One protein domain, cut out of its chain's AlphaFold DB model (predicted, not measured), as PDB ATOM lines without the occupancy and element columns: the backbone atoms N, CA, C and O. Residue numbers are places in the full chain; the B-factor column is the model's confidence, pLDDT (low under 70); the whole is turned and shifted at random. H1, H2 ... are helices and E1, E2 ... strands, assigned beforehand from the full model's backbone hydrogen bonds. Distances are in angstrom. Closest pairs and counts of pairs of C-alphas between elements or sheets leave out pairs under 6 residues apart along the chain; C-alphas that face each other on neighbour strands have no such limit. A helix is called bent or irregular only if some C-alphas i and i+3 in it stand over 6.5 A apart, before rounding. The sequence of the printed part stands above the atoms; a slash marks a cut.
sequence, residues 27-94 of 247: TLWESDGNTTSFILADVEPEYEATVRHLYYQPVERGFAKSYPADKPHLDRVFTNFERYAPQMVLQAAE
ATOM      1  N   THR A  27      48.433 -33.821 -25.316       96.62
ATOM      2  CA  THR A  27      47.374 -34.711 -24.850       96.62
ATOM      3  C   THR A  27      47.573 -34.996 -23.369       96.62
ATOM      4  O   THR A  27      48.703 -35.068 -22.889       96.62
ATOM      5  N   LEU A  28      46.483 -35.069 -22.613       97.31
ATOM      6  CA  LEU A  28      46.513 -35.379 -21.188       97.31
ATOM      7  C   LEU A  28      45.485 -36.460 -20.882       97.31
ATOM      8  O   LEU A  28      44.393 -36.461 -21.455       97.31
ATOM      9  N   TRP A  29      45.827 -37.320 -19.930       96.75
ATOM     10  CA  TRP A  29      44.902 -38.248 -19.303       96.75
ATOM     11  C   TRP A  29      44.648 -37.785 -17.870       96.75
ATOM     12  O   TRP A  29      45.571 -37.687 -17.059       96.75
ATOM     13  N   GLU A  30      43.387 -37.514 -17.548       95.62
ATOM     14  CA  GLU A  30      42.936 -37.301 -16.173       95.62
ATOM     15  C   GLU A  30      41.889 -38.331 -15.756       95.62
ATOM     16  O   GLU A  30      41.054 -38.726 -16.562       95.62
ATOM     17  N   SER A  31      41.899 -38.748 -14.491       94.62
ATOM     18  CA  SER A  31      40.821 -39.558 -13.925       94.62
ATOM     19  C   SER A  31      40.542 -39.174 -12.476       94.62
ATOM     20  O   SER A  31      41.467 -38.948 -11.693       94.62
ATOM     21  N   ASP A  32      39.260 -39.129 -12.114       92.69
ATOM     22  CA  ASP A  32      38.787 -38.915 -10.739       92.69
ATOM     23  C   ASP A  32      38.429 -40.233 -10.015       92.69
ATOM     24  O   ASP A  32      38.011 -40.218  -8.856       92.69
ATOM     25  N   GLY A  33      38.637 -41.378 -10.679       89.88
ATOM     26  CA  GLY A  33      38.301 -42.718 -10.194       89.88
ATOM     27  C   GLY A  33      36.946 -43.254 -10.668       89.88
ATOM     28  O   GLY A  33      36.750 -44.463 -10.629       89.88
ATOM     29  N   ASN A  34      36.042 -42.400 -11.153       94.06
ATOM     30  CA  ASN A  34      34.776 -42.810 -11.773       94.06
ATOM     31  C   ASN A  34      34.738 -42.457 -13.264       94.06
ATOM     32  O   ASN A  34      34.213 -43.202 -14.089       94.06
ATOM     33  N   THR A  35      35.348 -41.330 -13.606       95.94
ATOM     34  CA  THR A  35      35.456 -40.791 -14.953       95.94
ATOM     35  C   THR A  35      36.924 -40.719 -15.343       95.94
ATOM     36  O   THR A  35      37.800 -40.425 -14.524       95.94
ATOM     37  N   THR A  36      37.202 -40.989 -16.608       96.62
ATOM     38  CA  THR A  36      38.483 -40.728 -17.256       96.62
ATOM     39  C   THR A  36      38.273 -39.741 -18.397       96.62
ATOM     40  O   THR A  36      37.263 -39.817 -19.092       96.62
ATOM     41  N   SER A  37      39.203 -38.819 -18.598       97.81
ATOM     42  CA  SER A  37      39.135 -37.770 -19.612       97.81
ATOM     43  C   SER A  37      40.404 -37.760 -20.449       97.81
ATOM     44  O   SER A  37      41.509 -37.678 -19.908       97.81
ATOM     45  N   PHE A  38      40.233 -37.794 -21.769       98.06
ATOM     46  CA  PHE A  38      41.295 -37.551 -22.742       98.06
ATOM     47  C   PHE A  38      41.188 -36.109 -23.221       98.06
ATOM     48  O   PHE A  38      40.160 -35.701 -23.766       98.06
ATOM     49  N   ILE A  39      42.232 -35.325 -22.961       98.44
ATOM     50  CA  ILE A  39      42.209 -33.867 -23.084       98.44
ATOM     51  C   ILE A  39      43.203 -33.423 -24.147       98.44
ATOM     52  O   ILE A  39      44.375 -33.782 -24.087       98.44
ATOM     53  N   LEU A  40      42.742 -32.593 -25.076       98.06
ATOM     54  CA  LEU A  40      43.555 -31.777 -25.968       98.06
ATOM     55  C   LEU A  40      43.851 -30.452 -25.254       98.06
ATOM     56  O   LEU A  40      42.957 -29.619 -25.089       98.06
ATOM     57  N   ALA A  41      45.084 -30.276 -24.793       96.88
ATOM     58  CA  ALA A  41      45.552 -29.088 -24.088       96.88
ATOM     59  C   ALA A  41      46.431 -28.217 -24.991       96.88
ATOM     60  O   ALA A  41      47.040 -28.708 -25.942       96.88
ATOM     61  N   ASP A  42      46.508 -26.927 -24.661       95.38
ATOM     62  CA  ASP A  42      47.251 -25.908 -25.419       95.38
ATOM     63  C   ASP A  42      46.878 -25.857 -26.912       95.38
ATOM     64  O   ASP A  42      47.709 -25.533 -27.752       95.38
ATOM     65  N   VAL A  43      45.626 -26.189 -27.248       93.88
ATOM     66  CA  VAL A  43      45.106 -26.098 -28.618       93.88
ATOM     67  C   VAL A  43      45.162 -24.641 -29.073       93.88
ATOM     68  O   VAL A  43      44.598 -23.766 -28.416       93.88
ATOM     69  N   GLU A  44      45.822 -24.378 -30.201       93.31
ATOM     70  CA  GLU A  44      45.900 -23.026 -30.756       93.31
ATOM     71  C   GLU A  44      44.491 -22.479 -31.075       93.31
ATOM     72  O   GLU A  44      43.643 -23.234 -31.569       93.31
ATOM     73  N   PRO A  45      44.221 -21.172 -30.865       94.06
ATOM     74  CA  PRO A  45      42.884 -20.591 -31.033       94.06
ATOM     75  C   PRO A  45      42.213 -20.878 -32.384       94.06
ATOM     76  O   PRO A  45      40.990 -20.992 -32.456       94.06
ATOM     77  N   GLU A  46      42.996 -21.022 -33.461       94.56
ATOM     78  CA  GLU A  46      42.465 -21.322 -34.796       94.56
ATOM     79  C   GLU A  46      41.853 -22.729 -34.917       94.56
ATOM     80  O   GLU A  46      40.973 -22.935 -35.752       94.56
ATOM     81  N   TYR A  47      42.257 -23.680 -34.066       95.81
ATOM     82  CA  TYR A  47      41.778 -25.066 -34.095       95.81
ATOM     83  C   TYR A  47      40.656 -25.351 -33.095       95.81
ATOM     84  O   TYR A  47      40.049 -26.420 -33.154       95.81
ATOM     85  N   GLU A  48      40.323 -24.429 -32.191       96.06
ATOM     86  CA  GLU A  48      39.306 -24.705 -31.170       96.06
ATOM     87  C   GLU A  48      37.926 -25.018 -31.769       96.06
ATOM     88  O   GLU A  48      37.191 -25.859 -31.251       96.06
ATOM     89  N   ALA A  49      37.540 -24.338 -32.855       97.19
ATOM     90  CA  ALA A  49      36.277 -24.612 -33.542       97.19
ATOM     91  C   ALA A  49      36.266 -26.030 -34.137       97.19
ATOM     92  O   ALA A  49      35.281 -26.753 -33.985       97.19
ATOM     93  N   THR A  50      37.383 -26.453 -34.735       96.81
ATOM     94  CA  THR A  50      37.578 -27.817 -35.234       96.81
ATOM     95  C   THR A  50      37.502 -28.840 -34.106       96.81
ATOM     96  O   THR A  50      36.800 -29.839 -34.225       96.81
ATOM     97  N   VAL A  51      38.168 -28.589 -32.981       97.25
ATOM     98  CA  VAL A  51      38.158 -29.495 -31.826       97.25
ATOM     99  C   VAL A  51      36.750 -29.641 -31.229       97.25
ATOM    100  O   VAL A  51      36.330 -30.754 -30.906       97.25
ATOM    101  N   ARG A  52      35.965 -28.556 -31.180       97.44
ATOM    102  CA  ARG A  52      34.536 -28.615 -30.820       97.44
ATOM    103  C   ARG A  52      33.714 -29.397 -31.847       97.44
ATOM    104  O   ARG A  52      32.829 -30.154 -31.458       97.44
ATOM    105  N   HIS A  53      34.009 -29.256 -33.141       95.00
ATOM    106  CA  HIS A  53      33.364 -30.039 -34.202       95.00
ATOM    107  C   HIS A  53      33.678 -31.540 -34.096       95.00
ATOM    108  O   HIS A  53      32.833 -32.371 -34.404       95.00
ATOM    109  N   LEU A  54      34.850 -31.889 -33.558       95.69
ATOM    110  CA  LEU A  54      35.218 -33.254 -33.172       95.69
ATOM    111  C   LEU A  54      34.568 -33.721 -31.858       95.69
ATOM    112  O   LEU A  54      34.917 -34.791 -31.359       95.69
ATOM    113  N   TYR A  55      33.622 -32.954 -31.309       95.81
ATOM    114  CA  TYR A  55      32.851 -33.230 -30.095       95.81
ATOM    115  C   TYR A  55      33.637 -33.200 -28.778       95.81
ATOM    116  O   TYR A  55      33.139 -33.694 -27.765       95.81
ATOM    117  N   TYR A  56      34.830 -32.601 -28.748       97.44
ATOM    118  CA  TYR A  56      35.508 -32.336 -27.478       97.44
ATOM    119  C   TYR A  56      34.868 -31.132 -26.778       97.44
ATOM    120  O   TYR A  56      34.612 -30.094 -27.392       97.44
ATOM    121  N   GLN A  57      34.622 -31.267 -25.477       97.88
ATOM    122  CA  GLN A  57      33.984 -30.247 -24.648       97.88
ATOM    123  C   GLN A  57      35.031 -29.380 -23.945       97.88
ATOM    124  O   GLN A  57      36.046 -29.914 -23.500       97.88
ATOM    125  N   PRO A  58      34.817 -28.059 -23.814       97.38
ATOM    126  CA  PRO A  58      35.748 -27.203 -23.090       97.38
ATOM    127  C   PRO A  58      35.827 -27.601 -21.610       97.38
ATOM    128  O   PRO A  58      34.809 -27.788 -20.946       97.38
ATOM    129  N   VAL A  59      37.050 -27.686 -21.096       96.88
ATOM    130  CA  VAL A  59      37.401 -27.918 -19.689       96.88
ATOM    131  C   VAL A  59      38.501 -26.937 -19.282       96.88
ATOM    132  O   VAL A  59      39.112 -26.299 -20.134       96.88
ATOM    133  N   GLU A  60      38.797 -26.820 -17.986       93.94
ATOM    134  CA  GLU A  60      39.803 -25.868 -17.477       93.94
ATOM    135  C   GLU A  60      41.161 -25.980 -18.195       93.94
ATOM    136  O   GLU A  60      41.815 -24.976 -18.466       93.94
ATOM    137  N   ARG A  61      41.570 -27.205 -18.543       92.75
ATOM    138  CA  ARG A  61      42.879 -27.498 -19.142       92.75
ATOM    139  C   ARG A  61      42.872 -27.627 -20.670       92.75
ATOM    140  O   ARG A  61      43.898 -28.009 -21.227       92.75
ATOM    141  N   GLY A  62      41.755 -27.348 -21.345       96.75
ATOM    142  CA  GLY A  62      41.638 -27.472 -22.801       96.75
ATOM    143  C   GLY A  62      40.292 -28.043 -23.239       96.75
ATOM    144  O   GLY A  62      39.244 -27.533 -22.854       96.75
ATOM    145  N   PHE A  63      40.312 -29.102 -24.046       98.38
ATOM    146  CA  PHE A  63      39.106 -29.732 -24.585       98.38
ATOM    147  C   PHE A  63      39.125 -31.238 -24.346       98.38
ATOM    148  O   PHE A  63      40.073 -31.905 -24.745       98.38
ATOM    149  N   ALA A  64      38.089 -31.788 -23.721       98.00
ATOM    150  CA  ALA A  64      38.059 -33.176 -23.281       98.00
ATOM    151  C   ALA A  64      36.936 -33.990 -23.923       98.00
ATOM    152  O   ALA A  64      35.846 -33.483 -24.200       98.00
ATOM    153  N   LYS A  65      37.192 -35.289 -24.073       97.75
ATOM    154  CA  LYS A  65      36.150 -36.314 -24.073       97.75
ATOM    155  C   LYS A  65      36.315 -37.175 -22.837       97.75
ATOM    156  O   LYS A  65      37.441 -37.503 -22.462       97.75
ATOM    157  N   SER A  66      35.193 -37.517 -22.220       96.38
ATOM    158  CA  SER A  66      35.160 -38.231 -20.952       96.38
ATOM    159  C   SER A  66      34.412 -39.547 -21.089       96.38
ATOM    160  O   SER A  66      33.411 -39.638 -21.799       96.38
ATOM    161  N   TYR A  67      34.901 -40.557 -20.381       95.56
ATOM    162  CA  TYR A  67      34.442 -41.938 -20.429       95.56
ATOM    163  C   TYR A  67      34.383 -42.511 -19.005       95.56
ATOM    164  O   TYR A  67      35.049 -41.977 -18.112       95.56
ATOM    165  N   PRO A  68      33.643 -43.604 -18.759       95.88
ATOM    166  CA  PRO A  68      33.773 -44.357 -17.513       95.88
ATOM    167  C   PRO A  68      35.224 -44.814 -17.288       95.88
ATOM    168  O   PRO A  68      35.894 -45.258 -18.222       95.88
ATOM    169  N   ALA A  69      35.723 -44.681 -16.059       94.88
ATOM    170  CA  ALA A  69      37.113 -45.003 -15.719       94.88
ATOM    171  C   ALA A  69      37.419 -46.513 -15.727       94.88
ATOM    172  O   ALA A  69      38.584 -46.897 -15.729       94.88
ATOM    173  N   ASP A  70      36.390 -47.362 -15.742       94.62
ATOM    174  CA  ASP A  70      36.485 -48.825 -15.775       94.62
ATOM    175  C   ASP A  70      36.517 -49.408 -17.198       94.62
ATOM    176  O   ASP A  70      36.530 -50.630 -17.370       94.62
ATOM    177  N   LYS A  71      36.554 -48.557 -18.233       94.88
ATOM    178  CA  LYS A  71      36.676 -49.013 -19.619       94.88
ATOM    179  C   LYS A  71      37.969 -49.822 -19.820       94.88
ATOM    180  O   LYS A  71      39.026 -49.450 -19.306       94.88
ATOM    181  N   PRO A  72      37.922 -50.922 -20.589       93.38
ATOM    182  CA  PRO A  72      39.092 -51.756 -20.809       93.38
ATOM    183  C   PRO A  72      40.125 -51.048 -21.700       93.38
ATOM    184  O   PRO A  72      39.773 -50.300 -22.613       93.38
ATOM    185  N   HIS A  73      41.407 -51.340 -21.463       95.31
ATOM    186  CA  HIS A  73      42.542 -50.919 -22.303       95.31
ATOM    187  C   HIS A  73      42.735 -49.399 -22.456       95.31
ATOM    188  O   HIS A  73      43.300 -48.952 -23.457       95.31
ATOM    189  N   LEU A  74      42.278 -48.590 -21.492       96.19
ATOM    190  CA  LEU A  74      42.393 -47.125 -21.543       96.19
ATOM    191  C   LEU A  74      43.829 -46.626 -21.756       96.19
ATOM    192  O   LEU A  74      44.021 -45.597 -22.392       96.19
ATOM    193  N   ASP A  75      44.828 -47.363 -21.281       96.50
ATOM    194  CA  ASP A  75      46.250 -47.091 -21.479       96.50
ATOM    195  C   ASP A  75      46.684 -47.179 -22.939       96.50
ATOM    196  O   ASP A  75      47.306 -46.253 -23.476       96.50
ATOM    197  N   ARG A  76      46.295 -48.259 -23.611       97.62
ATOM    198  CA  ARG A  76      46.544 -48.432 -25.039       97.62
ATOM    199  C   ARG A  76      45.763 -47.413 -25.860       97.62
ATOM    200  O   ARG A  76      46.334 -46.787 -26.750       97.62
ATOM    201  N   VAL A  77      44.485 -47.203 -25.540       98.38
ATOM    202  CA  VAL A  77      43.657 -46.217 -26.249       98.38
ATOM    203  C   VAL A  77      44.231 -44.810 -26.089       98.38
ATOM    204  O   VAL A  77      44.331 -44.087 -27.076       98.38
ATOM    205  N   PHE A  78      44.673 -44.425 -24.887       98.19
ATOM    206  CA  PHE A  78      45.303 -43.123 -24.675       98.19
ATOM    207  C   PHE A  78      46.608 -42.986 -25.467       98.19
ATOM    208  O   PHE A  78      46.847 -41.945 -26.071       98.19
ATOM    209  N   THR A  79      47.421 -44.044 -25.535       98.25
ATOM    210  CA  THR A  79      48.654 -44.059 -26.343       98.25
ATOM    211  C   THR A  79      48.355 -43.820 -27.828       98.25
ATOM    212  O   THR A  79      49.026 -43.028 -28.493       98.25
ATOM    213  N   ASN A  80      47.311 -44.459 -28.361       98.50
ATOM    214  CA  ASN A  80      46.863 -44.237 -29.735       98.50
ATOM    215  C   ASN A  80      46.295 -42.823 -29.923       98.50
ATOM    216  O   ASN A  80      46.620 -42.149 -30.899       98.50
ATOM    217  N   PHE A  81      45.471 -42.346 -28.987       98.31
ATOM    218  CA  PHE A  81      44.942 -40.985 -28.995       98.31
ATOM    219  C   PHE A  81      46.072 -39.952 -29.040       98.31
ATOM    220  O   PHE A  81      46.077 -39.094 -29.918       98.31
ATOM    221  N   GLU A  82      47.071 -40.074 -28.169       97.12
ATOM    222  CA  GLU A  82      48.254 -39.214 -28.154       97.12
ATOM    223  C   GLU A  82      48.992 -39.226 -29.497       97.12
ATOM    224  O   GLU A  82      49.373 -38.173 -30.019       97.12
ATOM    225  N   ARG A  83      49.142 -40.412 -30.094       96.38
ATOM    226  CA  ARG A  83      49.795 -40.591 -31.391       96.38
ATOM    227  C   ARG A  83      49.037 -39.925 -32.541       96.38
ATOM    228  O   ARG A  83      49.670 -39.341 -33.423       96.38
ATOM    229  N   TYR A  84      47.710 -40.038 -32.567       97.56
ATOM    230  CA  TYR A  84      46.897 -39.693 -33.737       97.56
ATOM    231  C   TYR A  84      46.158 -38.357 -33.629       97.56
ATOM    232  O   TYR A  84      45.820 -37.772 -34.661       97.56
ATOM    233  N   ALA A  85      45.955 -37.818 -32.426       97.00
ATOM    234  CA  ALA A  85      45.195 -36.589 -32.222       97.00
ATOM    235  C   ALA A  85      45.697 -35.385 -33.047       97.00
ATOM    236  O   ALA A  85      44.856 -34.720 -33.658       97.00
ATOM    237  N   PRO A  86      47.017 -35.123 -33.193       95.12
ATOM    238  CA  PRO A  86      47.491 -34.045 -34.062       95.12
ATOM    239  C   PRO A  86      47.028 -34.199 -35.517       95.12
ATOM    240  O   PRO A  86      46.610 -33.232 -36.153       95.12
ATOM    241  N   GLN A  87      47.070 -35.420 -36.060       95.62
ATOM    242  CA  GLN A  87      46.627 -35.688 -37.431       95.62
ATOM    243  C   GLN A  87      45.106 -35.585 -37.561       95.62
ATOM    244  O   GLN A  87      44.636 -34.987 -38.525       95.62
ATOM    245  N   MET A  88      44.356 -36.086 -36.575       96.56
ATOM    246  CA  MET A  88      42.897 -35.951 -36.523       96.56
ATOM    247  C   MET A  88      42.458 -34.486 -36.564       96.56
ATOM    248  O   MET A  88      41.566 -34.140 -37.337       96.56
ATOM    249  N   VAL A  89      43.093 -33.620 -35.766       96.62
ATOM    250  CA  VAL A  89      42.768 -32.186 -35.737       96.62
ATOM    251  C   VAL A  89      43.140 -31.519 -37.060       96.62
ATOM    252  O   VAL A  89      42.325 -30.793 -37.620       96.62
ATOM    253  N   LEU A  90      44.325 -31.799 -37.610       96.00
ATOM    254  CA  LEU A  90      44.760 -31.211 -38.883       96.00
ATOM    255  C   LEU A  90      43.890 -31.640 -40.074       96.00
ATOM    256  O   LEU A  90      43.639 -30.823 -40.959       96.00
ATOM    257  N   GLN A  91      43.430 -32.892 -40.106       96.62
ATOM    258  CA  GLN A  91      42.494 -33.380 -41.124       96.62
ATOM    259  C   GLN A  91      41.120 -32.729 -40.976       96.62
ATOM    260  O   GLN A  91      40.569 -32.223 -41.947       96.62
ATOM    261  N   ALA A  92      40.594 -32.660 -39.752       96.12
ATOM    262  CA  ALA A  92      39.310 -32.017 -39.484       96.12
ATOM    263  C   ALA A  92      39.332 -30.493 -39.707       96.12
ATOM    264  O   ALA A  92      38.288 -29.888 -39.926       96.12
ATOM    265  N   ALA A  93      40.509 -29.867 -39.643       95.44
ATOM    266  CA  ALA A  93      40.723 -28.458 -39.965       95.44
ATOM    267  C   ALA A  93      41.036 -28.216 -41.453       95.44
ATOM    268  O   ALA A  93      41.418 -27.103 -41.813       95.44
ATOM    269  N   GLU A  94      40.958 -29.252 -42.297       94.38
ATOM    270  CA  GLU A  94      41.284 -29.190 -43.731       94.38
ATOM    271  C   GLU A  94      42.712 -28.665 -44.003       94.38
ATOM    272  O   GLU A  94      43.027 -28.138 -45.071       94.38
TER     273      GLU A  94
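Overview. This is residues 27 to 94 of the 247 residues of an uncharacterized protein of Anaerolineaceae bacterium (UniProt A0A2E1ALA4). What is the main picture? One long helix, H2, kinked by 50 degrees near residue 84, covers E1 and E2 on one face of a strongly twisted four-stranded sheet, making two layers, a sheet and a helix. The short H1 only grazes the sheet and meets the last residues of H2. What builds it? The printed part has 68 residues with four named strands and two named helices, in the order E1, E2, H1, E3, E4, H2; the class is mixed and the sheet, E1 - E2 - E4 - E3, is antiparallel. It is compact, with a radius of gyration of the C-alphas of 11.8 A and spans of 34 by 23 by 17 A.

Along the chain. Where are the strands? E1 is residues 27 to 31, from C-alpha 27 at (47.374, -34.711, -24.850); E2 is 35 to 41, 18.0 A; E3 is 57 to 59; E4 is 62 to 68, 19.4 A. Where are the helices? H1 is residues 45 to 53, irregular, with C-alphas 46 and 49 7.1 A apart. H2 is residues 74 to 92, 23.7 A from first to last C-alpha, with C-alpha 92 at (39.310, -32.017, -39.484); it is irregular, with C-alphas 83 and 86 7.4 A apart.

Arrangement. What joins the strands? N 30 and O 37 of hairpin E1 and E2 are 3.0 A apart, N 38 and O 65 of E2 and E4 2.9 A, and N 57 and O 64 of hairpin E3 and E4 2.8 A, each within hydrogen-bond range. E2, H1 and E3 form a split strand-helix-strand unit, two strands of one sheet joined through a helix, with E4 between them in the sheet; its crossover is right-handed. Where are the helices? H2 is over E1 and E2 at a height over the sheet of 9.0 A; the closest C-alphas of E1 and H2 are Thr 27 and Glu 82, 5.7 A. H1 touches H2 at residues 89 to 92 alone, closest C-alphas Thr 50 and Ala 92, 6.2 A; O i to N i+4 pairs are within range in 3 of 5 in H1 and 13 of 15 in H2.

Size, cuts and confidence. How large is it? The C-alphas farthest apart, Gly 33 and Glu 94, are 36.3 A apart. Is it whole? The printed part has no cut, its links are tight, and no printed residue is under 70 in pLDDT.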